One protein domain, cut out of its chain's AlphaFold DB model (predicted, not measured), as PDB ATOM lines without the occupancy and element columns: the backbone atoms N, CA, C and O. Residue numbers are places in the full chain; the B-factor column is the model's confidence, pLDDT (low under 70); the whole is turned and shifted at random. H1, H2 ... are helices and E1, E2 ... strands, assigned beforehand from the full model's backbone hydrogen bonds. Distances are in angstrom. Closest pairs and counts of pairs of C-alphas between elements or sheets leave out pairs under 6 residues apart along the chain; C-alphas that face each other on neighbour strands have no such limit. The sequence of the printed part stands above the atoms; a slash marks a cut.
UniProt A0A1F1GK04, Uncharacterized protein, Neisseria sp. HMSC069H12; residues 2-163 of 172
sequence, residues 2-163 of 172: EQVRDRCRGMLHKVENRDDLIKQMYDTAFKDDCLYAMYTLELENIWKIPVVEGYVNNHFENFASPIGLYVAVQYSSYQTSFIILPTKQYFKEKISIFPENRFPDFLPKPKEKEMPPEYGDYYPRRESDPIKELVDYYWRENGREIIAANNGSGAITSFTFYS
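Overview. This is residues 2 to 163 of the 172 residues of an uncharacterized protein of Neisseria sp. HMSC069H12 (UniProt A0A1F1GK04). A single, twisted sheet of seven strands makes the backbone of the fold, with H2 lying over E7 and E6 and H4 over E1, both on one face. H1 and the four-residue H3 sit at one end of the longest axis, while the long link of residues 115 to 134 lies at the other end, and H5 grazes the sheet beside E2. The printed part has 162 residues, with named elements in the order H1 H2 H3 H4 E1 E2 E3 H5 E4 E5 E6 E7, and its class is mixed, helices and strands. The sheet is mixed, in the order E1 E2 E3 E7 E6 E5 E4, with E1 and E2 parallel and the other neighbour pairs antiparallel. The whole is compact, with a radius of gyration of the C-alphas of 15.3 A and spans of 48 by 34 by 31 A.

Arrangement. H1, residues 2 to 9, touches H3, residues 34 to 37, with the closest C-alphas, those of Cys 8 and Cys 34, 5.5 A apart. H2, residues 18 to 31, is close to H1 but not clearly touching, at a shallow tilt of 30 degrees, opposite ways; their closest C-alphas, those of Cys 8 and Thr 28, are 6.8 A apart. H2 and H3 touch only at the corner by their link, H2 with residues 25 to 29 alone; the C-alphas of Ala 29 and Leu 35 are the closest, 5.0 A apart. The sheet has as edge strands E1, residues 51 to 53, and E4, residues 111 to 114; its inner strands are E2, residues 69 to 75, E3, residues 80 to 86, E7, residues 156 to 162, E6, residues 144 to 150, and E5, residues 135 to 141. H2 is on the sheet at a height of 8.8 A over it, over E7 and E6, along the strands at 15 degrees to E7 on the local plane; its closest C-alpha pair with E7 is Ala 29 and Phe 161, 6.8 A. H4, residues 40 to 47, is on the same face at a height of 8.0 A over the sheet, over E1, along the strands at 12 degrees to E1 on the local plane; the C-alphas of Glu 44 and Val 51 are the closest, 5.1 A apart. H2 and H4, two layers with the sheet, are only just apart, at 8.1 A. H3 grazes the sheet with residues 35 to 37, and H5, residues 88 to 94, grazes it with residues 88 to 94; H1 is not on it. E1 and E2 run at 27 degrees, with N 73 and O 52 at 2.8 A. E2 and E3 are a hairpin, with N 72 and O 83 at 2.8 A, and E3 and E7 have N 161 and O 82 at 2.8 A. E4, E5, E6 and E7 form a meander, each strand the antiparallel neighbour of the one before: N 111 and O 138 are 2.9 A apart, N 148 and O 137 2.8 A, and N 160 and O 147 2.8 A. In H1, H4 and H5 every O i to N i+4 pair is within hydrogen-bond range, in H2 9 of 10, and H3 is too short for such a pair.

Along the chain. H1 begins with C-alpha 2 at (41.181, 15.327, -13.665). H2 is 18.3 A long from first to last C-alpha, H4 10.4 A and H5 10.1 A. E2 measures 20.0 A, beginning with C-alpha 69 at (39.808, 36.510, 4.297), E3 19.7 A, E5 20.1 A and E6 19.5 A. E7 measures 16.9 A and ends with C-alpha 162 at (51.851, 22.686, 3.109).

Size, cuts and confidence. The two C-alphas farthest apart, those of Glu 2 and Glu 127, are 49.3 A apart. The printed part has no cut. The links E1 to E2, H5 to E4 and E4 to E5 are long. The mean pLDDT of the printed part is 91.5, and residues 55 to 59 are under 70.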
ATOM      1  N   GLU A   2      42.600  14.906 -13.581       84.44
ATOM      2  CA  GLU A   2      41.181  15.327 -13.665       84.44
ATOM      3  C   GLU A   2      40.241  14.559 -12.713       84.44
ATOM      4  O   GLU A   2      39.471  15.183 -12.001       84.44
ATOM      5  N   GLN A   3      40.393  13.235 -12.566       87.62
ATOM      6  CA  GLN A   3      39.595  12.453 -11.598       87.62
ATOM      7  C   GLN A   3      39.789  12.890 -10.131       87.62
ATOM      8  O   GLN A   3      38.846  12.850  -9.344       87.62
ATOM      9  N   VAL A   4      41.004  13.305  -9.748       91.31
ATOM     10  CA  VAL A   4      41.293  13.812  -8.390       91.31
ATOM     11  C   VAL A   4      40.640  15.178  -8.198       91.31
ATOM     12  O   VAL A   4      40.038  15.440  -7.162       91.31
ATOM     13  N   ARG A   5      40.704  16.022  -9.230       93.88
ATOM     14  CA  ARG A   5      40.086  17.346  -9.258       93.88
ATOM     15  C   ARG A   5      38.558  17.262  -9.185       93.88
ATOM     16  O   ARG A   5      37.960  17.982  -8.396       93.88
ATOM     17  N   ASP A   6      37.934  16.339  -9.917       94.12
ATOM     18  CA  ASP A   6      36.486  16.075  -9.860       94.12
ATOM     19  C   ASP A   6      36.027  15.627  -8.475       94.12
ATOM     20  O   ASP A   6      35.037  16.141  -7.951       94.12
ATOM     21  N   ARG A   7      36.777  14.713  -7.844       94.81
ATOM     22  CA  ARG A   7      36.534  14.336  -6.447       94.81
ATOM     23  C   ARG A   7      36.612  15.563  -5.541       94.81
ATOM     24  O   ARG A   7      35.706  15.776  -4.741       94.81
ATOM     25  N   CYS A   8      37.659  16.373  -5.698       97.31
ATOM     26  CA  CYS A   8      37.863  17.554  -4.869       97.31
ATOM     27  C   CYS A   8      36.739  18.579  -5.028       97.31
ATOM     28  O   CYS A   8      36.214  19.064  -4.031       97.31
ATOM     29  N   ARG A   9      36.291  18.849  -6.262       96.88
ATOM     30  CA  ARG A   9      35.127  19.709  -6.539       96.88
ATOM     31  C   ARG A   9      33.894  19.269  -5.754       96.88
ATOM     32  O   ARG A   9      33.183  20.117  -5.237       96.88
ATOM     33  N   GLY A  10      33.657  17.960  -5.644       96.31
ATOM     34  CA  GLY A  10      32.529  17.409  -4.888       96.31
ATOM     35  C   GLY A  10      32.600  17.635  -3.371       96.31
ATOM     36  O   GLY A  10      31.585  17.482  -2.698       96.31
ATOM     37  N   MET A  11      33.771  17.994  -2.837       97.31
ATOM     38  CA  MET A  11      33.999  18.275  -1.413       97.31
ATOM     39  C   MET A  11      34.020  19.772  -1.085       97.31
ATOM     40  O   MET A  11      34.037  20.129   0.091       97.31
ATOM     41  N   LEU A  12      34.069  20.636  -2.101       98.44
ATOM     42  CA  LEU A  12      34.200  22.081  -1.943       98.44
ATOM     43  C   LEU A  12      32.865  22.779  -2.212       98.44
ATOM     44  O   LEU A  12      32.102  22.401  -3.101       98.44
ATOM     45  N   HIS A  13      32.607  23.854  -1.478       98.56
ATOM     46  CA  HIS A  13      31.395  24.659  -1.603       98.56
ATOM     47  C   HIS A  13      31.670  26.134  -1.315       98.56
ATOM     48  O   HIS A  13      32.725  26.500  -0.797       98.56
ATOM     49  N   LYS A  14      30.708  26.998  -1.653       98.50
ATOM     50  CA  LYS A  14      30.776  28.431  -1.342       98.50
ATOM     51  C   LYS A  14      31.095  28.636   0.138       98.50
ATOM     52  O   LYS A  14      30.379  28.131   0.989       98.50
ATOM     53  N   VAL A  15      32.127  29.420   0.422       98.56
ATOM     54  CA  VAL A  15      32.563  29.676   1.791       98.56
ATOM     55  C   VAL A  15      31.564  30.585   2.498       98.56
ATOM     56  O   VAL A  15      31.242  31.669   2.006       98.56
ATOM     57  N   GLU A  16      31.102  30.161   3.672       98.12
ATOM     58  CA  GLU A  16      30.138  30.933   4.466       98.12
ATOM     59  C   GLU A  16      30.798  31.757   5.582       98.12
ATOM     60  O   GLU A  16      30.306  32.821   5.954       98.12
ATOM     61  N   ASN A  17      31.922  31.288   6.131       97.69
ATOM     62  CA  ASN A  17      32.685  31.979   7.174       97.69
ATOM     63  C   ASN A  17      34.126  31.436   7.269       97.69
ATOM     64  O   ASN A  17      34.518  30.535   6.530       97.69
ATOM     65  N   ARG A  18      34.920  31.984   8.199       97.06
ATOM     66  CA  ARG A  18      36.300  31.545   8.466       97.06
ATOM     67  C   ARG A  18      36.402  30.050   8.773       97.06
ATOM     68  O   ARG A  18      37.254  29.377   8.201       97.06
ATOM     69  N   ASP A  19      35.595  29.551   9.705       97.94
ATOM     70  CA  ASP A  19      35.716  28.170  10.190       97.94
ATOM     71  C   ASP A  19      35.336  27.178   9.091       97.94
ATOM     72  O   ASP A  19      35.978  26.140   8.958       97.94
ATOM     73  N   ASP A  20      34.361  27.538   8.254       98.50
ATOM     74  CA  ASP A  20      33.991  26.791   7.054       98.50
ATOM     75  C   ASP A  20      35.145  26.716   6.037       98.50
ATOM     76  O   ASP A  20      35.498  25.622   5.597       98.50
ATOM     77  N   LEU A  21      35.817  27.838   5.733       98.50
ATOM     78  CA  LEU A  21      37.011  27.835   4.872       98.50
ATOM     79  C   LEU A  21      38.114  26.925   5.431       98.50
ATOM     80  O   LEU A  21      38.653  26.082   4.712       98.50
ATOM     81  N   ILE A  22      38.437  27.075   6.720       98.44
ATOM     82  CA  ILE A  22      39.469  26.263   7.375       98.44
ATOM     83  C   ILE A  22      39.070  24.787   7.347       98.44
ATOM     84  O   ILE A  22      39.928  23.942   7.107       98.44
ATOM     85  N   LYS A  23      37.789  24.456   7.558       98.56
ATOM     86  CA  LYS A  23      37.304  23.073   7.521       98.56
ATOM     87  C   LYS A  23      37.449  22.467   6.130       98.56
ATOM     88  O   LYS A  23      37.999  21.374   6.015       98.56
ATOM     89  N   GLN A  24      37.020  23.186   5.091       98.31
ATOM     90  CA  GLN A  24      37.166  22.740   3.706       98.31
ATOM     91  C   GLN A  24      38.640  22.488   3.360       98.31
ATOM     92  O   GLN A  24      38.971  21.436   2.815       98.31
ATOM     93  N   MET A  25      39.550  23.397   3.729       98.31
ATOM     94  CA  MET A  25      40.990  23.228   3.483       98.31
ATOM     95  C   MET A  25      41.620  22.130   4.348       98.31
ATOM     96  O   MET A  25      42.479  21.388   3.878       98.31
ATOM     97  N   TYR A  26      41.179  21.960   5.592       98.38
ATOM     98  CA  TYR A  26      41.610  20.855   6.446       98.38
ATOM     99  C   TYR A  26      41.244  19.500   5.839       98.38
ATOM    100  O   TYR A  26      42.093  18.614   5.747       98.38
ATOM    101  N   ASP A  27      40.017  19.348   5.348       97.88
ATOM    102  CA  ASP A  27      39.579  18.095   4.741       97.88
ATOM    103  C   ASP A  27      40.278  17.833   3.400       97.88
ATOM    104  O   ASP A  27      40.731  16.720   3.147       97.88
ATOM    105  N   THR A  28      40.414  18.854   2.553       97.56
ATOM    106  CA  THR A  28      40.861  18.676   1.159       97.56
ATOM    107  C   THR A  28      42.361  18.861   0.943       97.56
ATOM    108  O   THR A  28      42.914  18.254   0.032       97.56
ATOM    109  N   ALA A  29      43.050  19.655   1.765       96.50
ATOM    110  CA  ALA A  29      44.499  19.854   1.679       96.50
ATOM    111  C   ALA A  29      45.247  18.976   2.686       96.50
ATOM    112  O   ALA A  29      46.209  18.301   2.331       96.50
ATOM    113  N   PHE A  30      44.797  18.956   3.945       96.56
ATOM    114  CA  PHE A  30      45.528  18.278   5.017       96.56
ATOM    115  C   PHE A  30      45.160  16.800   5.175       96.56
ATOM    116  O   PHE A  30      46.037  15.986   5.460       96.56
ATOM    117  N   LYS A  31      43.890  16.421   4.991       96.00
ATOM    118  CA  LYS A  31      43.452  15.020   5.111       96.00
ATOM    119  C   LYS A  31      43.485  14.267   3.788       96.00
ATOM    120  O   LYS A  31      44.104  13.201   3.740       96.00
ATOM    121  N   ASP A  32      42.881  14.823   2.740       93.31
ATOM    122  CA  ASP A  32      42.682  14.142   1.453       93.31
ATOM    123  C   ASP A  32      43.721  14.487   0.375       93.31
ATOM    124  O   ASP A  32      43.854  13.701  -0.545       93.31
ATOM    125  N   ASP A  33      44.454  15.604   0.498       93.12
ATOM    126  CA  ASP A  33      45.417  16.187  -0.472       93.12
ATOM    127  C   ASP A  33      44.888  16.638  -1.846       93.12
ATOM    128  O   ASP A  33      45.608  17.320  -2.584       93.12
ATOM    129  N   CYS A  34      43.628  16.358  -2.184       95.44
ATOM    130  CA  CYS A  34      43.083  16.699  -3.496       95.44
ATOM    131  C   CYS A  34      43.155  18.192  -3.843       95.44
ATOM    132  O   CYS A  34      43.188  18.533  -5.029       95.44
ATOM    133  N   LEU A  35      43.185  19.085  -2.843       96.50
ATOM    134  CA  LEU A  35      43.171  20.533  -3.067       96.50
ATOM    135  C   LEU A  35      44.366  20.988  -3.913       96.50
ATOM    136  O   LEU A  35      44.241  21.915  -4.707       96.50
ATOM    137  N   TYR A  36      45.504  20.296  -3.812       93.38
ATOM    138  CA  TYR A  36      46.715  20.609  -4.574       93.38
ATOM    139  C   TYR A  36      46.595  20.323  -6.082       93.38
ATOM    140  O   TYR A  36      47.466  20.736  -6.844       93.38
ATOM    141  N   ALA A  37      45.526  19.655  -6.529       93.56
ATOM    142  CA  ALA A  37      45.211  19.454  -7.945       93.56
ATOM    143  C   ALA A  37      44.253  20.520  -8.520       93.56
ATOM    144  O   ALA A  37      43.937  20.475  -9.712       93.56
ATOM    145  N   MET A  38      43.748  21.437  -7.689       95.81
ATOM    146  CA  MET A  38      42.778  22.458  -8.087       95.81
ATOM    147  C   MET A  38      43.466  23.694  -8.672       95.81
ATOM    148  O   MET A  38      44.519  24.116  -8.199       95.81
ATOM    149  N   TYR A  39      42.832  24.322  -9.665       94.88
ATOM    150  CA  TYR A  39      43.280  25.618 -10.178       94.88
ATOM    151  C   TYR A  39      42.720  26.764  -9.338       94.88
ATOM    152  O   TYR A  39      41.567  26.735  -8.913       94.88
ATOM    153  N   THR A  40      43.508  27.821  -9.173       95.19
ATOM    154  CA  THR A  40      43.146  29.007  -8.384       95.19
ATOM    155  C   THR A  40      41.855  29.676  -8.832       95.19
ATOM    156  O   THR A  40      40.962  29.872  -8.012       95.19
ATOM    157  N   LEU A  41      41.696  29.923 -10.135       96.25
ATOM    158  CA  LEU A  41      40.467  30.501 -10.693       96.25
ATOM    159  C   LEU A  41      39.227  29.643 -10.398       96.25
ATOM    160  O   LEU A  41      38.117  30.148 -10.246       96.25
ATOM    161  N   GLU A  42      39.386  28.325 -10.344       97.25
ATOM    162  CA  GLU A  42      38.278  27.443 -10.006       97.25
ATOM    163  C   GLU A  42      37.938  27.500  -8.519       97.25
ATOM    164  O   GLU A  42      36.761  27.578  -8.176       97.25
ATOM    165  N   LEU A  43      38.951  27.513  -7.652       98.25
ATOM    166  CA  LEU A  43      38.759  27.683  -6.216       98.25
ATOM    167  C   LEU A  43      38.060  29.007  -5.901       98.25
ATOM    168  O   LEU A  43      37.082  29.004  -5.161       98.25
ATOM    169  N   GLU A  44      38.473  30.112  -6.523       97.94
ATOM    170  CA  GLU A  44      37.788  31.407  -6.404       97.94
ATOM    171  C   GLU A  44      36.319  31.310  -6.843       97.94
ATOM    172  O   GLU A  44      35.411  31.792  -6.159       97.94
ATOM    173  N   ASN A  45      36.055  30.620  -7.956       98.12
ATOM    174  CA  ASN A  45      34.699  30.435  -8.457       98.12
ATOM    175  C   ASN A  45      33.821  29.566  -7.550       98.12
ATOM    176  O   ASN A  45      32.617  29.828  -7.486       98.12
ATOM    177  N   ILE A  46      34.383  28.560  -6.881       98.44
ATOM    178  CA  ILE A  46      33.652  27.699  -5.946       98.44
ATOM    179  C   ILE A  46      33.450  28.428  -4.619       98.44
ATOM    180  O   ILE A  46      32.313  28.614  -4.190       98.44
ATOM    181  N   TRP A  47      34.536  28.887  -3.997       98.62
ATOM    182  CA  TRP A  47      34.524  29.480  -2.664       98.62
ATOM    183  C   TRP A  47      33.883  30.863  -2.613       98.62
ATOM    184  O   TRP A  47      33.379  31.244  -1.560       98.62
ATOM    185  N   LYS A  48      33.860  31.601  -3.732       98.25
ATOM    186  CA  LYS A  48      33.385  32.996  -3.805       98.25
ATOM    187  C   LYS A  48      34.126  33.939  -2.848       98.25
ATOM    188  O   LYS A  48      33.559  34.916  -2.360       98.25
ATOM    189  N   ILE A  49      35.403  33.653  -2.620       97.81
ATOM    190  CA  ILE A  49      36.373  34.533  -1.960       97.81
ATOM    191  C   ILE A  49      37.586  34.681  -2.885       97.81
ATOM    192  O   ILE A  49      37.810  33.792  -3.708       97.81
ATOM    193  N   PRO A  50      38.392  35.744  -2.742       97.00
ATOM    194  CA  PRO A  50      39.582  35.914  -3.566       97.00
ATOM    195  C   PRO A  50      40.568  34.753  -3.364       97.00
ATOM    196  O   PRO A  50      40.893  34.399  -2.224       97.00
ATOM    197  N   VAL A  51      41.057  34.190  -4.471       96.88
ATOM    198  CA  VAL A  51      42.143  33.201  -4.487       96.88
ATOM    199  C   VAL A  51      43.199  33.670  -5.473       96.88
ATOM    200  O   VAL A  51      42.907  33.841  -6.652       96.88
ATOM    201  N   VAL A  52      44.423  33.897  -5.003       93.62
ATOM    202  CA  VAL A  52      45.483  34.507  -5.817       93.62
ATOM    203  C   VAL A  52      46.734  33.648  -5.869       93.62
ATOM    204  O   VAL A  52      47.087  32.988  -4.896       93.62
ATOM    205  N   GLU A  53      47.419  33.670  -7.008       91.19
ATOM    206  CA  GLU A  53      48.721  33.022  -7.177       91.19
ATOM    207  C   GLU A  53      49.857  34.002  -6.914       91.19
ATOM    208  O   GLU A  53      49.811  35.158  -7.338       91.19
ATOM    209  N   GLY A  54      50.917  33.509  -6.276       78.56
ATOM    210  CA  GLY A  54      52.190  34.213  -6.181       78.56
ATOM    211  C   GLY A  54      52.607  34.577  -4.764       78.56
ATOM    212  O   GLY A  54      51.978  34.219  -3.766       78.56
ATOM    213  N   TYR A  55      53.745  35.264  -4.688       62.22
ATOM    214  CA  TYR A  55      54.348  35.660  -3.426       62.22
ATOM    215  C   TYR A  55      53.536  36.794  -2.805       62.22
ATOM    216  O   TYR A  55      53.563  37.929  -3.284       62.22
ATOM    217  N   VAL A  56      52.808  36.487  -1.736       60.44
ATOM    218  CA  VAL A  56      52.155  37.524  -0.943       60.44
ATOM    219  C   VAL A  56      53.226  38.131  -0.060       60.44
ATOM    220  O   VAL A  56      53.678  37.515   0.902       60.44
ATOM    221  N   ASN A  57      53.678  39.325  -0.434       54.09
ATOM    222  CA  ASN A  57      54.487  40.150   0.453       54.09
ATOM    223  C   ASN A  57      53.699  40.424   1.742       54.09
ATOM    224  O   ASN A  57      52.473  40.370   1.728       54.09
ATOM    225  N   ASN A  58      54.395  40.756   2.835       53.03
ATOM    226  CA  ASN A  58      53.867  41.016   4.192       53.03
ATOM    227  C   ASN A  58      52.861  42.194   4.305       53.03
ATOM    228  O   ASN A  58      52.741  42.846   5.341       53.03
ATOM    229  N   HIS A  59      52.154  42.520   3.232       63.06
ATOM    230  CA  HIS A  59      51.125  43.528   3.151       63.06
ATOM    231  C   HIS A  59      49.804  42.839   2.841       63.06
ATOM    232  O   HIS A  59      49.610  42.278   1.768       63.06
ATOM    233  N   PHE A  60      48.888  42.894   3.805       74.25
ATOM    234  CA  PHE A  60      47.515  42.455   3.610       74.25
ATOM    235  C   PHE A  60      46.922  43.161   2.394       74.25
ATOM    236  O   PHE A  60      46.894  44.397   2.326       74.25
ATOM    237  N   GLU A  61      46.451  42.367   1.440       82.19
ATOM    238  CA  GLU A  61      45.901  42.884   0.197       82.19
ATOM    239  C   GLU A  61      44.517  43.497   0.421       82.19
ATOM    240  O   GLU A  61      43.738  43.079   1.289       82.19
ATOM    241  N   ASN A  62      44.188  44.519  -0.368       86.19
ATOM    242  CA  ASN A  62      42.907  45.218  -0.261       86.19
ATOM    243  C   ASN A  62      41.818  44.558  -1.121       86.19
ATOM    244  O   ASN A  62      41.169  45.223  -1.929       86.19
ATOM    245  N   PHE A  63      41.636  43.246  -0.971       90.69
ATOM    246  CA  PHE A  63      40.568  42.531  -1.659       90.69
ATOM    247  C   PHE A  63      39.210  42.753  -0.992       90.69
ATOM    248  O   PHE A  63      39.095  42.800   0.236       90.69
ATOM    249  N   ALA A  64      38.160  42.806  -1.809       92.31
ATOM    250  CA  ALA A  64      36.799  42.638  -1.328       92.31
ATOM    251  C   ALA A  64      36.558  41.145  -1.063       92.31
ATOM    252  O   ALA A  64      36.555  40.341  -1.992       92.31
ATOM    253  N   SER A  65      36.370  40.773   0.203       95.69
ATOM    254  CA  SER A  65      36.041  39.403   0.602       95.69
ATOM    255  C   SER A  65      34.813  39.407   1.510       95.69
ATOM    256  O   SER A  65      34.809  40.158   2.490       95.69
ATOM    257  N   PRO A  66      33.797  38.563   1.246       96.12
ATOM    258  CA  PRO A  66      32.583  38.506   2.064       96.12
ATOM    259  C   PRO A  66      32.850  38.057   3.505       96.12
ATOM    260  O   PRO A  66      32.065  38.369   4.394       96.12
ATOM    261  N   ILE A  67      33.963  37.360   3.743       96.62
ATOM    262  CA  ILE A  67      34.369  36.886   5.073       96.62
ATOM    263  C   ILE A  67      35.613  37.612   5.604       96.62
ATOM    264  O   ILE A  67      36.127  37.262   6.662       96.62
ATOM    265  N   GLY A  68      36.126  38.594   4.853       95.88
ATOM    266  CA  GLY A  68      37.335  39.344   5.193       95.88
ATOM    267  C   GLY A  68      38.649  38.562   5.088       95.88
ATOM    268  O   GLY A  68      39.688  39.077   5.486       95.88
ATOM    269  N   LEU A  69      38.629  37.352   4.526       96.31
ATOM    270  CA  LEU A  69      39.808  36.510   4.297       96.31
ATOM    271  C   LEU A  69      39.970  36.193   2.808       96.31
ATOM    272  O   LEU A  69      38.993  36.180   2.058       96.31
ATOM    273  N   TYR A  70      41.188  35.905   2.381       96.38
ATOM    274  CA  TYR A  70      41.496  35.400   1.047       96.38
ATOM    275  C   TYR A  70      42.502  34.258   1.140       96.38
ATOM    276  O   TYR A  70      43.137  34.059   2.180       96.38
ATOM    277  N   VAL A  71      42.635  33.503   0.052       96.75
ATOM    278  CA  VAL A  71      43.612  32.419  -0.041       96.75
ATOM    279  C   VAL A  71      44.693  32.797  -1.037       96.75
ATOM    280  O   VAL A  71      44.412  33.213  -2.157       96.75
ATOM    281  N   ALA A  72      45.942  32.629  -0.638       94.81
ATOM    282  CA  ALA A  72      47.073  32.726  -1.537       94.81
ATOM    283  C   ALA A  72      47.669  31.353  -1.807       94.81
ATOM    284  O   ALA A  72      47.796  30.533  -0.897       94.81
ATOM    285  N   VAL A  73      48.048  31.117  -3.056       94.62
ATOM    286  CA  VAL A  73      48.658  29.871  -3.501       94.62
ATOM    287  C   VAL A  73      50.080  30.160  -3.935       94.62
ATOM    288  O   VAL A  73      50.330  30.945  -4.853       94.62
ATOM    289  N   GLN A  74      51.018  29.523  -3.248       91.06
ATOM    290  CA  GLN A  74      52.432  29.598  -3.573       91.06
ATOM    291  C   GLN A  74      52.901  28.249  -4.093       91.06
ATOM    292  O   GLN A  74      52.646  27.207  -3.486       91.06
ATOM    293  N   TYR A  75      53.621  28.297  -5.205       88.50
ATOM    294  CA  TYR A  75      54.266  27.144  -5.806       88.50
ATOM    295  C   TYR A  75      55.775  27.325  -5.689       88.50
ATOM    296  O   TYR A  75      56.322  28.366  -6.052       88.50
ATOM    297  N   SER A  76      56.451  26.299  -5.198       83.88
ATOM    298  CA  SER A  76      57.905  26.170  -5.264       83.88
ATOM    299  C   SER A  76      58.254  24.888  -6.016       83.88
ATOM    300  O   SER A  76      57.380  24.078  -6.317       83.88
ATOM    301  N   SER A  77      59.539  24.656  -6.277       79.88
ATOM    302  CA  SER A  77      59.999  23.408  -6.897       79.88
ATOM    303  C   SER A  77      59.744  22.154  -6.050       79.88
ATOM    304  O   SER A  77      59.868  21.054  -6.578       79.88
ATOM    305  N   TYR A  78      59.402  22.299  -4.764       80.50
ATOM    306  CA  TYR A  78      59.318  21.181  -3.814       80.50
ATOM    307  C   TYR A  78      57.975  21.074  -3.080       80.50
ATOM    308  O   TYR A  78      57.665  20.025  -2.517       80.50
ATOM    309  N   GLN A  79      57.184  22.148  -3.065       86.12
ATOM    310  CA  GLN A  79      55.898  22.200  -2.372       86.12
ATOM    311  C   GLN A  79      54.952  23.220  -3.005       86.12
ATOM    312  O   GLN A  79      55.375  24.290  -3.453       86.12
ATOM    313  N   THR A  80      53.662  22.910  -2.931       90.69
ATOM    314  CA  THR A  80      52.560  23.870  -3.028       90.69
ATOM    315  C   THR A  80      52.070  24.198  -1.622       90.69
ATOM    316  O   THR A  80      51.897  23.286  -0.800       90.69
ATOM    317  N   SER A  81      51.815  25.472  -1.343       92.75
ATOM    318  CA  SER A  81      51.194  25.907  -0.094       92.75
ATOM    319  C   SER A  81      49.984  26.792  -0.342       92.75
ATOM    320  O   SER A  81      50.048  27.723  -1.145       92.75
ATOM    321  N   PHE A  82      48.914  26.526   0.400       95.56
ATOM    322  CA  PHE A  82      47.751  27.403   0.473       95.56
ATOM    323  C   PHE A  82      47.791  28.188   1.779       95.56
ATOM    324  O   PHE A  82      47.915  27.595   2.846       95.56
ATOM    325  N   ILE A  83      47.665  29.505   1.706       95.25
ATOM    326  CA  ILE A  83      47.802  30.409   2.845       95.25
ATOM    327  C   ILE A  83      46.492  31.169   3.001       95.25
ATOM    328  O   ILE A  83      46.112  31.924   2.109       95.25
ATOM    329  N   ILE A  84      45.805  30.994   4.128       96.50
ATOM    330  CA  ILE A  84      44.680  31.855   4.499       96.50
ATOM    331  C   ILE A  84      45.252  33.134   5.104       96.50
ATOM    332  O   ILE A  84      46.019  33.073   6.069       96.50
ATOM    333  N   LEU A  85      44.857  34.278   4.550       94.75
ATOM    334  CA  LEU A  85      45.293  35.605   4.976       94.75
ATOM    335  C   LEU A  85      44.089  36.534   5.173       94.75
ATOM    336  O   LEU A  85      43.097  36.426   4.447       94.75
ATOM    337  N   PRO A  86      44.151  37.474   6.128       94.44
ATOM    338  CA  PRO A  86      43.132  38.500   6.271       94.44
ATOM    339  C   PRO A  86      43.309  39.594   5.217       94.44
ATOM    340  O   PRO A  86      44.428  39.986   4.890       94.44
ATOM    341  N   THR A  87      42.207  40.143   4.706       94.25
ATOM    342  CA  THR A  87      42.267  41.362   3.887       94.25
ATOM    343  C   THR A  87      42.726  42.541   4.739       94.25
ATOM    344  O   THR A  87      42.577  42.550   5.964       94.25
ATOM    345  N   LYS A  88      43.233  43.594   4.095       91.94
ATOM    346  CA  LYS A  88      43.692  44.807   4.786       91.94
ATOM    347  C   LYS A  88      42.646  45.397   5.727       91.94
ATOM    348  O   LYS A  88      42.984  45.846   6.820       91.94
ATOM    349  N   GLN A  89      41.387  45.437   5.290       92.06
ATOM    350  CA  GLN A  89      40.299  45.962   6.109       92.06
ATOM    351  C   GLN A  89      40.014  45.046   7.301       92.06
ATOM    352  O   GLN A  89      39.945  45.530   8.428       92.06
ATOM    353  N   TYR A  90      39.923  43.734   7.074       93.62
ATOM    354  CA  TYR A  90      39.675  42.776   8.148       93.62
ATOM    355  C   TYR A  90      40.782  42.812   9.200       93.62
ATOM    356  O   TYR A  90      40.497  42.858  10.394       93.62
ATOM    357  N   PHE A  91      42.047  42.867   8.776       90.88
ATOM    358  CA  PHE A  91      43.177  42.916   9.698       90.88
ATOM    359  C   PHE A  91      43.175  44.179  10.564       90.88
ATOM    360  O   PHE A  91      43.421  44.094  11.761       90.88
ATOM    361  N   LYS A  92      42.816  45.342  10.005       89.75
ATOM    362  CA  LYS A  92      42.676  46.581  10.791       89.75
ATOM    363  C   LYS A  92      41.631  46.475  11.902       89.75
ATOM    364  O   LYS A  92      41.776  47.127  12.929       89.75
ATOM    365  N   GLU A  93      40.569  45.709  11.677       90.19
ATOM    366  CA  GLU A  93      39.451  45.590  12.615       90.19
ATOM    367  C   GLU A  93      39.632  44.440  13.611       90.19
ATOM    368  O   GLU A  93      39.226  44.550  14.767       90.19
ATOM    369  N   LYS A  94      40.192  43.315  13.160       91.06
ATOM    370  CA  LYS A  94      40.245  42.058  13.920       91.06
ATOM    371  C   LYS A  94      41.640  41.696  14.403       91.06
ATOM    372  O   LYS A  94      41.737  40.960  15.382       91.06
ATOM    373  N   ILE A  95      42.691  42.183  13.734       89.44
ATOM    374  CA  ILE A  95      44.125  41.977  14.038       89.44
ATOM    375  C   ILE A  95      44.582  40.504  13.958       89.44
ATOM    376  O   ILE A  95      45.763  40.219  13.830       89.44
ATOM    377  N   SER A  96      43.661  39.544  13.973       92.88
ATOM    378  CA  SER A  96      43.914  38.108  13.945       92.88
ATOM    379  C   SER A  96      42.878  37.428  13.052       92.88
ATOM    380  O   SER A  96      41.725  37.860  12.991       92.88
ATOM    381  N   ILE A  97      43.263  36.327  12.404       94.75
ATOM    382  CA  ILE A  97      42.321  35.384  11.780       94.75
ATOM    383  C   ILE A  97      41.417  34.758  12.860       94.75
ATOM    384  O   ILE A  97      40.251  34.464  12.610       94.75
ATOM    385  N   PHE A  98      41.917  34.623  14.091       94.12
ATOM    386  CA  PHE A  98      41.174  34.128  15.251       94.12
ATOM    387  C   PHE A  98      40.950  35.244  16.283       94.12
ATOM    388  O   PHE A  98      41.630  35.262  17.308       94.12
ATOM    389  N   PRO A  99      40.023  36.197  16.054       89.38
ATOM    390  CA  PRO A  99      39.766  37.288  16.995       89.38
ATOM    391  C   PRO A  99      39.200  36.816  18.341       89.38
ATOM    392  O   PRO A  99      39.338  37.528  19.327       89.38
ATOM    393  N   GLU A 100      38.602  35.623  18.413       90.69
ATOM    394  CA  GLU A 100      38.172  34.997  19.673       90.69
ATOM    395  C   GLU A 100      39.320  34.303  20.425       90.69
ATOM    396  O   GLU A 100      39.074  33.618  21.417       90.69
ATOM    397  N   ASN A 101      40.552  34.428  19.921       91.06
ATOM    398  CA  ASN A 101      41.760  33.818  20.457       91.06
ATOM    399  C   ASN A 101      41.618  32.302  20.685       91.06
ATOM    400  O   ASN A 101      42.032  31.769  21.705       91.06
ATOM    401  N   ARG A 102      40.998  31.580  19.748       92.56
ATOM    402  CA  ARG A 102      40.867  30.119  19.809       92.56
ATOM    403  C   ARG A 102      40.873  29.505  18.420       92.56
ATOM    404  O   ARG A 102      40.344  30.096  17.480       92.56
ATOM    405  N   PHE A 103      41.427  28.303  18.319       96.12
ATOM    406  CA  PHE A 103      41.304  27.487  17.116       96.12
ATOM    407  C   PHE A 103      39.921  26.817  17.054       96.12
ATOM    408  O   PHE A 103      39.329  26.570  18.106       96.12
ATOM    409  N   PRO A 104      39.398  26.518  15.852       95.62
ATOM    410  CA  PRO A 104      38.143  25.792  15.700       95.62
ATOM    411  C   PRO A 104      38.197  24.402  16.343       95.62
ATOM    412  O   PRO A 104      39.179  23.679  16.172       95.62
ATOM    413  N   ASP A 105      37.113  23.993  17.006       95.44
ATOM    414  CA  ASP A 105      37.051  22.752  17.799       95.44
ATOM    415  C   ASP A 105      37.219  21.464  16.968       95.44
ATOM    416  O   ASP A 105      37.499  20.398  17.513       95.44
ATOM    417  N   PHE A 106      37.045  21.537  15.642       96.00
ATOM    418  CA  PHE A 106      37.274  20.397  14.749       96.00
ATOM    419  C   PHE A 106      38.760  20.123  14.490       96.00
ATOM    420  O   PHE A 106      39.100  19.040  14.003       96.00
ATOM    421  N   LEU A 107      39.644  21.090  14.758       96.50
ATOM    422  CA  LEU A 107      41.078  20.864  14.663       96.50
ATOM    423  C   LEU A 107      41.535  20.062  15.886       96.50
ATOM    424  O   LEU A 107      41.143  20.369  17.014       96.50
ATOM    425  N   PRO A 108      42.399  19.050  15.706       95.69
ATOM    426  CA  PRO A 108      43.015  18.383  16.840       95.69
ATOM    427  C   PRO A 108      43.905  19.369  17.605       95.69
ATOM    428  O   PRO A 108      44.234  20.452  17.120       95.69
ATOM    429  N   LYS A 109      44.343  18.992  18.807       95.56
ATOM    430  CA  LYS A 109      45.253  19.840  19.585       95.56
ATOM    431  C   LYS A 109      46.554  20.097  18.792       95.56
ATOM    432  O   LYS A 109      47.183  19.120  18.378       95.56
ATOM    433  N   PRO A 110      46.966  21.364  18.586       96.44
ATOM    434  CA  PRO A 110      48.205  21.673  17.883       96.44
ATOM    435  C   PRO A 110      49.436  21.267  18.689       96.44
ATOM    436  O   PRO A 110      49.409  21.185  19.920       96.44
ATOM    437  N   LYS A 111      50.542  21.079  17.972       96.31
ATOM    438  CA  LYS A 111      51.883  21.179  18.544       96.31
ATOM    439  C   LYS A 111      52.288  22.650  18.613       96.31
ATOM    440  O   LYS A 111      51.804  23.467  17.833       96.31
ATOM    441  N   GLU A 112      53.174  22.968  19.544       95.56
ATOM    442  CA  GLU A 112      53.646  24.329  19.809       95.56
ATOM    443  C   GLU A 112      55.137  24.435  19.466       95.56
ATOM    444  O   GLU A 112      55.890  23.477  19.676       95.56
ATOM    445  N   LYS A 113      55.560  25.587  18.944       92.94
ATOM    446  CA  LYS A 113      56.970  25.943  18.756       92.94
ATOM    447  C   LYS A 113      57.192  27.381  19.210       92.94
ATOM    448  O   LYS A 113      56.468  28.277  18.788       92.94
ATOM    449  N   GLU A 114      58.194  27.591  20.055       92.69
ATOM    450  CA  GLU A 114      58.582  28.935  20.480       92.69
ATOM    451  C   GLU A 114      59.121  29.745  19.301       92.69
ATOM    452  O   GLU A 114      59.897  29.253  18.473       92.69
ATOM    453  N   MET A 115      58.704  31.001  19.252       88.50
ATOM    454  CA  MET A 115      59.191  31.991  18.310       88.50
ATOM    455  C   MET A 115      60.388  32.738  18.906       88.50
ATOM    456  O   MET A 115      60.473  32.910  20.127       88.50
ATOM    457  N   PRO A 116      61.289  33.270  18.064       83.88
ATOM    458  CA  PRO A 116      62.186  34.342  18.477       83.88
ATOM    459  C   PRO A 116      61.396  35.514  19.089       83.88
ATOM    460  O   PRO A 116      60.232  35.700  18.729       83.88
ATOM    461  N   PRO A 117      61.997  36.322  19.985       79.00
ATOM    462  CA  PRO A 117      61.331  37.446  20.648       79.00
ATOM    463  C   PRO A 117      61.126  38.628  19.683       79.00
ATOM    464  O   PRO A 117      61.725  39.692  19.828       79.00
ATOM    465  N   GLU A 118      60.281  38.424  18.679       76.44
ATOM    466  CA  GLU A 118      59.857  39.407  17.694       76.44
ATOM    467  C   GLU A 118      58.368  39.678  17.894       76.44
ATOM    468  O   GLU A 118      57.544  38.769  17.827       76.44
ATOM    469  N   TYR A 119      58.028  40.938  18.158       75.38
ATOM    470  CA  TYR A 119      56.649  41.374  18.344       75.38
ATOM    471  C   TYR A 119      56.215  42.224  17.153       75.38
ATOM    472  O   TYR A 119      56.821  43.251  16.849       75.38
ATOM    473  N   GLY A 120      55.147  41.791  16.494       75.00
ATOM    474  CA  GLY A 120      54.393  42.571  15.527       75.00
ATOM    475  C   GLY A 120      53.379  43.492  16.207       75.00
ATOM    476  O   GLY A 120      53.533  43.884  17.364       75.00
ATOM    477  N   ASP A 121      52.321  43.835  15.470       76.19
ATOM    478  CA  ASP A 121      51.272  44.735  15.952       76.19
ATOM    479  C   ASP A 121      50.631  44.260  17.268       76.19
ATOM    480  O   ASP A 121      50.463  43.063  17.526       76.19
ATOM    481  N   TYR A 122      50.244  45.223  18.105       78.25
ATOM    482  CA  TYR A 122      49.615  44.963  19.398       78.25
ATOM    483  C   TYR A 122      48.289  44.205  19.241       78.25
ATOM    484  O   TYR A 122      47.392  44.649  18.523       78.25
ATOM    485  N   TYR A 123      48.146  43.103  19.978       80.81
ATOM    486  CA  TYR A 123      46.910  42.338  20.089       80.81
ATOM    487  C   TYR A 123      46.374  42.433  21.529       80.81
ATOM    488  O   TYR A 123      47.103  42.117  22.471       80.81
ATOM    489  N   PRO A 124      45.131  42.906  21.743       81.50
ATOM    490  CA  PRO A 124      44.587  43.113  23.083       81.50
ATOM    491  C   PRO A 124      44.229  41.780  23.753       81.50
ATOM    492  O   PRO A 124      43.142  41.239  23.549       81.50
ATOM    493  N   ARG A 125      45.152  41.281  24.577       81.31
ATOM    494  CA  ARG A 125      45.094  39.961  25.215       81.31
ATOM    495  C   ARG A 125      44.334  39.946  26.536       81.31
ATOM    496  O   ARG A 125      44.307  40.931  27.275       81.31
ATOM    497  N   ARG A 126      43.768  38.788  26.862       83.56
ATOM    498  CA  ARG A 126      43.223  38.444  28.183       83.56
ATOM    499  C   ARG A 126      44.080  37.354  28.813       83.56
ATOM    500  O   ARG A 126      44.597  36.496  28.117       83.56
ATOM    501  N   GLU A 127      44.181  37.312  30.138       79.12
ATOM    502  CA  GLU A 127      44.960  36.259  30.819       79.12
ATOM    503  C   GLU A 127      44.456  34.832  30.520       79.12
ATOM    504  O   GLU A 127      45.219  33.874  30.590       79.12
ATOM    505  N   SER A 128      43.178  34.682  30.162       85.69
ATOM    506  CA  SER A 128      42.538  33.399  29.841       85.69
ATOM    507  C   SER A 128      42.720  32.932  28.389       85.69
ATOM    508  O   SER A 128      42.117  31.937  27.992       85.69
ATOM    509  N   ASP A 129      43.467  33.675  27.578       87.38
ATOM    510  CA  ASP A 129      43.613  33.454  26.141       87.38
ATOM    511  C   ASP A 129      44.448  32.189  25.835       87.38
ATOM    512  O   ASP A 129      45.606  32.108  26.248       87.38
ATOM    513  N   PRO A 130      43.907  31.179  25.112       89.62
ATOM    514  CA  PRO A 130      44.608  29.906  24.908       89.62
ATOM    515  C   PRO A 130      45.714  29.942  23.841       89.62
ATOM    516  O   PRO A 130      46.687  29.194  23.954       89.62
ATOM    517  N   ILE A 131      45.594  30.785  22.811       92.88
ATOM    518  CA  ILE A 131      46.721  31.110  21.922       92.88
ATOM    519  C   ILE A 131      47.684  31.974  22.736       92.88
ATOM    520  O   ILE A 131      47.227  32.902  23.389       92.88
ATOM    521  N   LYS A 132      48.978  31.648  22.750       92.81
ATOM    522  CA  LYS A 132      50.047  32.257  23.557       92.81
ATOM    523  C   LYS A 132      50.824  33.280  22.729       92.81
ATOM    524  O   LYS A 132      50.842  33.211  21.507       92.81
ATOM    525  N   GLU A 133      51.484  34.216  23.398       92.12
ATOM    526  CA  GLU A 133      52.511  35.060  22.777       92.12
ATOM    527  C   GLU A 133      53.749  34.236  22.432       92.12
ATOM    528  O   GLU A 133      54.015  33.236  23.097       92.12
ATOM    529  N   LEU A 134      54.499  34.683  21.421       92.31
ATOM    530  CA  LEU A 134      55.768  34.080  20.992       92.31
ATOM    531  C   LEU A 134      55.705  32.555  20.781       92.31
ATOM    532  O   LEU A 134      56.679  31.840  21.018       92.31
ATOM    533  N   VAL A 135      54.553  32.042  20.348       93.44
ATOM    534  CA  VAL A 135      54.354  30.626  20.039       93.44
ATOM    535  C   VAL A 135      53.625  30.504  18.714       93.44
ATOM    536  O   VAL A 135      52.502  30.995  18.564       93.44
ATOM    537  N   ASP A 136      54.253  29.794  17.784       94.06
ATOM    538  CA  ASP A 136      53.595  29.282  16.596       94.06
ATOM    539  C   ASP A 136      52.960  27.921  16.886       94.06
ATOM    540  O   ASP A 136      53.431  27.131  17.714       94.06
ATOM    541  N   TYR A 137      51.892  27.625  16.151       96.56
ATOM    542  CA  TYR A 137      51.144  26.382  16.289       96.56
ATOM    543  C   TYR A 137      51.165  25.609  14.986       96.56
ATOM    544  O   TYR A 137      51.023  26.191  13.911       96.56
ATOM    545  N   TYR A 138      51.312  24.290  15.072       96.88
ATOM    546  CA  TYR A 138      51.371  23.464  13.877       96.88
ATOM    547  C   TYR A 138      50.756  22.076  14.052       96.88
ATOM    548  O   TYR A 138      50.667  21.518  15.149       96.88
ATOM    549  N   TRP A 139      50.349  21.501  12.925       96.81
ATOM    550  CA  TRP A 139      49.808  20.150  12.810       96.81
ATOM    551  C   TRP A 139      50.560  19.406  11.721       96.81
ATOM    552  O   TRP A 139      50.831  19.978  10.673       96.81
ATOM    553  N   ARG A 140      50.877  18.128  11.945       94.56
ATOM    554  CA  ARG A 140      51.566  17.286  10.959       94.56
ATOM    555  C   ARG A 140      50.924  15.927  10.855       94.56
ATOM    556  O   ARG A 140      50.707  15.278  11.877       94.56
ATOM    557  N   GLU A 141      50.693  15.490   9.627       92.81
ATOM    558  CA  GLU A 141      50.140  14.172   9.343       92.81
ATOM    559  C   GLU A 141      50.428  13.769   7.899       92.81
ATOM    560  O   GLU A 141      50.218  14.555   6.977       92.81
ATOM    561  N   ASN A 142      50.891  12.533   7.696       89.31
ATOM    562  CA  ASN A 142      51.144  11.949   6.371       89.31
ATOM    563  C   ASN A 142      51.960  12.869   5.439       89.31
ATOM    564  O   ASN A 142      51.579  13.091   4.295       89.31
ATOM    565  N   GLY A 143      53.050  13.454   5.949       89.06
ATOM    566  CA  GLY A 143      53.931  14.332   5.168       89.06
ATOM    567  C   GLY A 143      53.368  15.723   4.857       89.06
ATOM    568  O   GLY A 143      54.014  16.474   4.135       89.06
ATOM    569  N   ARG A 144      52.207  16.092   5.410       92.25
ATOM    570  CA  ARG A 144      51.562  17.405   5.248       92.25
ATOM    571  C   ARG A 144      51.627  18.193   6.545       92.25
ATOM    572  O   ARG A 144      51.711  17.608   7.630       92.25
ATOM    573  N   GLU A 145      51.568  19.515   6.438       95.00
ATOM    574  CA  GLU A 145      51.662  20.411   7.588       95.00
ATOM    575  C   GLU A 145      50.656  21.556   7.523       95.00
ATOM    576  O   GLU A 145      50.368  22.090   6.456       95.00
ATOM    577  N   ILE A 146      50.153  21.948   8.689       96.81
ATOM    578  CA  ILE A 146      49.455  23.211   8.888       96.81
ATOM    579  C   ILE A 146      50.287  24.061   9.841       96.81
ATOM    580  O   ILE A 146      50.704  23.543  10.874       96.81
ATOM    581  N   ILE A 147      50.482  25.341   9.534       95.75
ATOM    582  CA  ILE A 147      51.112  26.323  10.424       95.75
ATOM    583  C   ILE A 147      50.150  27.487  10.649       95.75
ATOM    584  O   ILE A 147      49.732  28.139   9.695       95.75
ATOM    585  N   ALA A 148      49.845  27.782  11.909       96.25
ATOM    586  CA  ALA A 148      49.246  29.043  12.322       96.25
ATOM    587  C   ALA A 148      50.368  29.977  12.784       96.25
ATOM    588  O   ALA A 148      50.912  29.786  13.874       96.25
ATOM    589  N   ALA A 149      50.715  30.951  11.940       92.69
ATOM    590  CA  ALA A 149      51.794  31.883  12.231       92.69
ATOM    591  C   ALA A 149      51.285  33.006  13.128       92.69
ATOM    592  O   ALA A 149      50.316  33.703  12.803       92.69
ATOM    593  N   ASN A 150      51.954  33.175  14.252       91.75
ATOM    594  CA  ASN A 150      51.695  34.215  15.218       91.75
ATOM    595  C   ASN A 150      52.562  35.437  14.881       91.75
ATOM    596  O   ASN A 150      53.651  35.310  14.332       91.75
ATOM    597  N   ASN A 151      52.088  36.645  15.169       89.62
ATOM    598  CA  ASN A 151      52.917  37.851  15.050       89.62
ATOM    599  C   ASN A 151      53.783  38.106  16.294       89.62
ATOM    600  O   ASN A 151      54.371  39.174  16.405       89.62
ATOM    601  N   GLY A 152      53.788  37.194  17.263       88.88
ATOM    602  CA  GLY A 152      54.483  37.321  18.538       88.88
ATOM    603  C   GLY A 152      53.630  37.906  19.664       88.88
ATOM    604  O   GLY A 152      53.865  37.558  20.818       88.88
ATOM    605  N   SER A 153      52.593  38.700  19.362       89.62
ATOM    606  CA  SER A 153      51.667  39.259  20.364       89.62
ATOM    607  C   SER A 153      50.460  38.354  20.665       89.62
ATOM    608  O   SER A 153      49.598  38.710  21.466       89.62
ATOM    609  N   GLY A 154      50.394  37.168  20.051       89.81
ATOM    610  CA  GLY A 154      49.280  36.224  20.177       89.81
ATOM    611  C   GLY A 154      48.266  36.306  19.033       89.81
ATOM    612  O   GLY A 154      47.361  35.476  18.972       89.81
ATOM    613  N   ALA A 155      48.408  37.257  18.105       92.69
ATOM    614  CA  ALA A 155      47.552  37.315  16.928       92.69
ATOM    615  C   ALA A 155      48.046  36.356  15.844       92.69
ATOM    616  O   ALA A 155      49.199  36.418  15.415       92.69
ATOM    617  N   ILE A 156      47.142  35.520  15.333       94.19
ATOM    618  CA  ILE A 156      47.439  34.657  14.191       94.19
ATOM    619  C   ILE A 156      47.201  35.440  12.904       94.19
ATOM    620  O   ILE A 156      46.075  35.844  12.608       94.19
ATOM    621  N   THR A 157      48.261  35.642  12.133       92.50
ATOM    622  CA  THR A 157      48.254  36.476  10.921       92.50
ATOM    623  C   THR A 157      48.115  35.665   9.643       92.50
ATOM    624  O   THR A 157      47.670  36.197   8.626       92.50
ATOM    625  N   SER A 158      48.456  34.378   9.693       93.88
ATOM    626  CA  SER A 158      48.270  33.452   8.584       93.88
ATOM    627  C   SER A 158      47.988  32.037   9.075       93.88
ATOM    628  O   SER A 158      48.393  31.643  10.172       93.88
ATOM    629  N   PHE A 159      47.287  31.272   8.245       96.50
ATOM    630  CA  PHE A 159      47.039  29.853   8.468       96.50
ATOM    631  C   PHE A 159      47.380  29.089   7.187       96.50
ATOM    632  O   PHE A 159      46.661  29.178   6.190       96.50
ATOM    633  N   THR A 160      48.521  28.403   7.189       95.56
ATOM    634  CA  THR A 160      49.158  27.862   5.982       95.56
ATOM    635  C   THR A 160      49.096  26.347   5.937       95.56
ATOM    636  O   THR A 160      49.431  25.701   6.918       95.56
ATOM    637  N   PHE A 161      48.736  25.789   4.783       96.38
ATOM    638  CA  PHE A 161      48.682  24.360   4.486       96.38
ATOM    639  C   PHE A 161      49.777  23.983   3.489       96.38
ATOM    640  O   PHE A 161      49.718  24.378   2.323       96.38
ATOM    641  N   TYR A 162      50.734  23.168   3.915       93.88
ATOM    642  CA  TYR A 162      51.851  22.686   3.109       93.88
ATOM    643  C   TYR A 162      51.623  21.251   2.633       93.88
ATOM    644  O   TYR A 162      51.312  20.360   3.427       93.88
ATOM    645  N   SER A 163      51.842  21.031   1.333       90.75
ATOM    646  CA  SER A 163      51.769  19.701   0.703       90.75
ATOM    647  C   SER A 163      52.932  18.778   1.068       90.75
ATOM    648  O   SER A 163      52.802  17.569   0.898       90.75
TER     649      SER A 163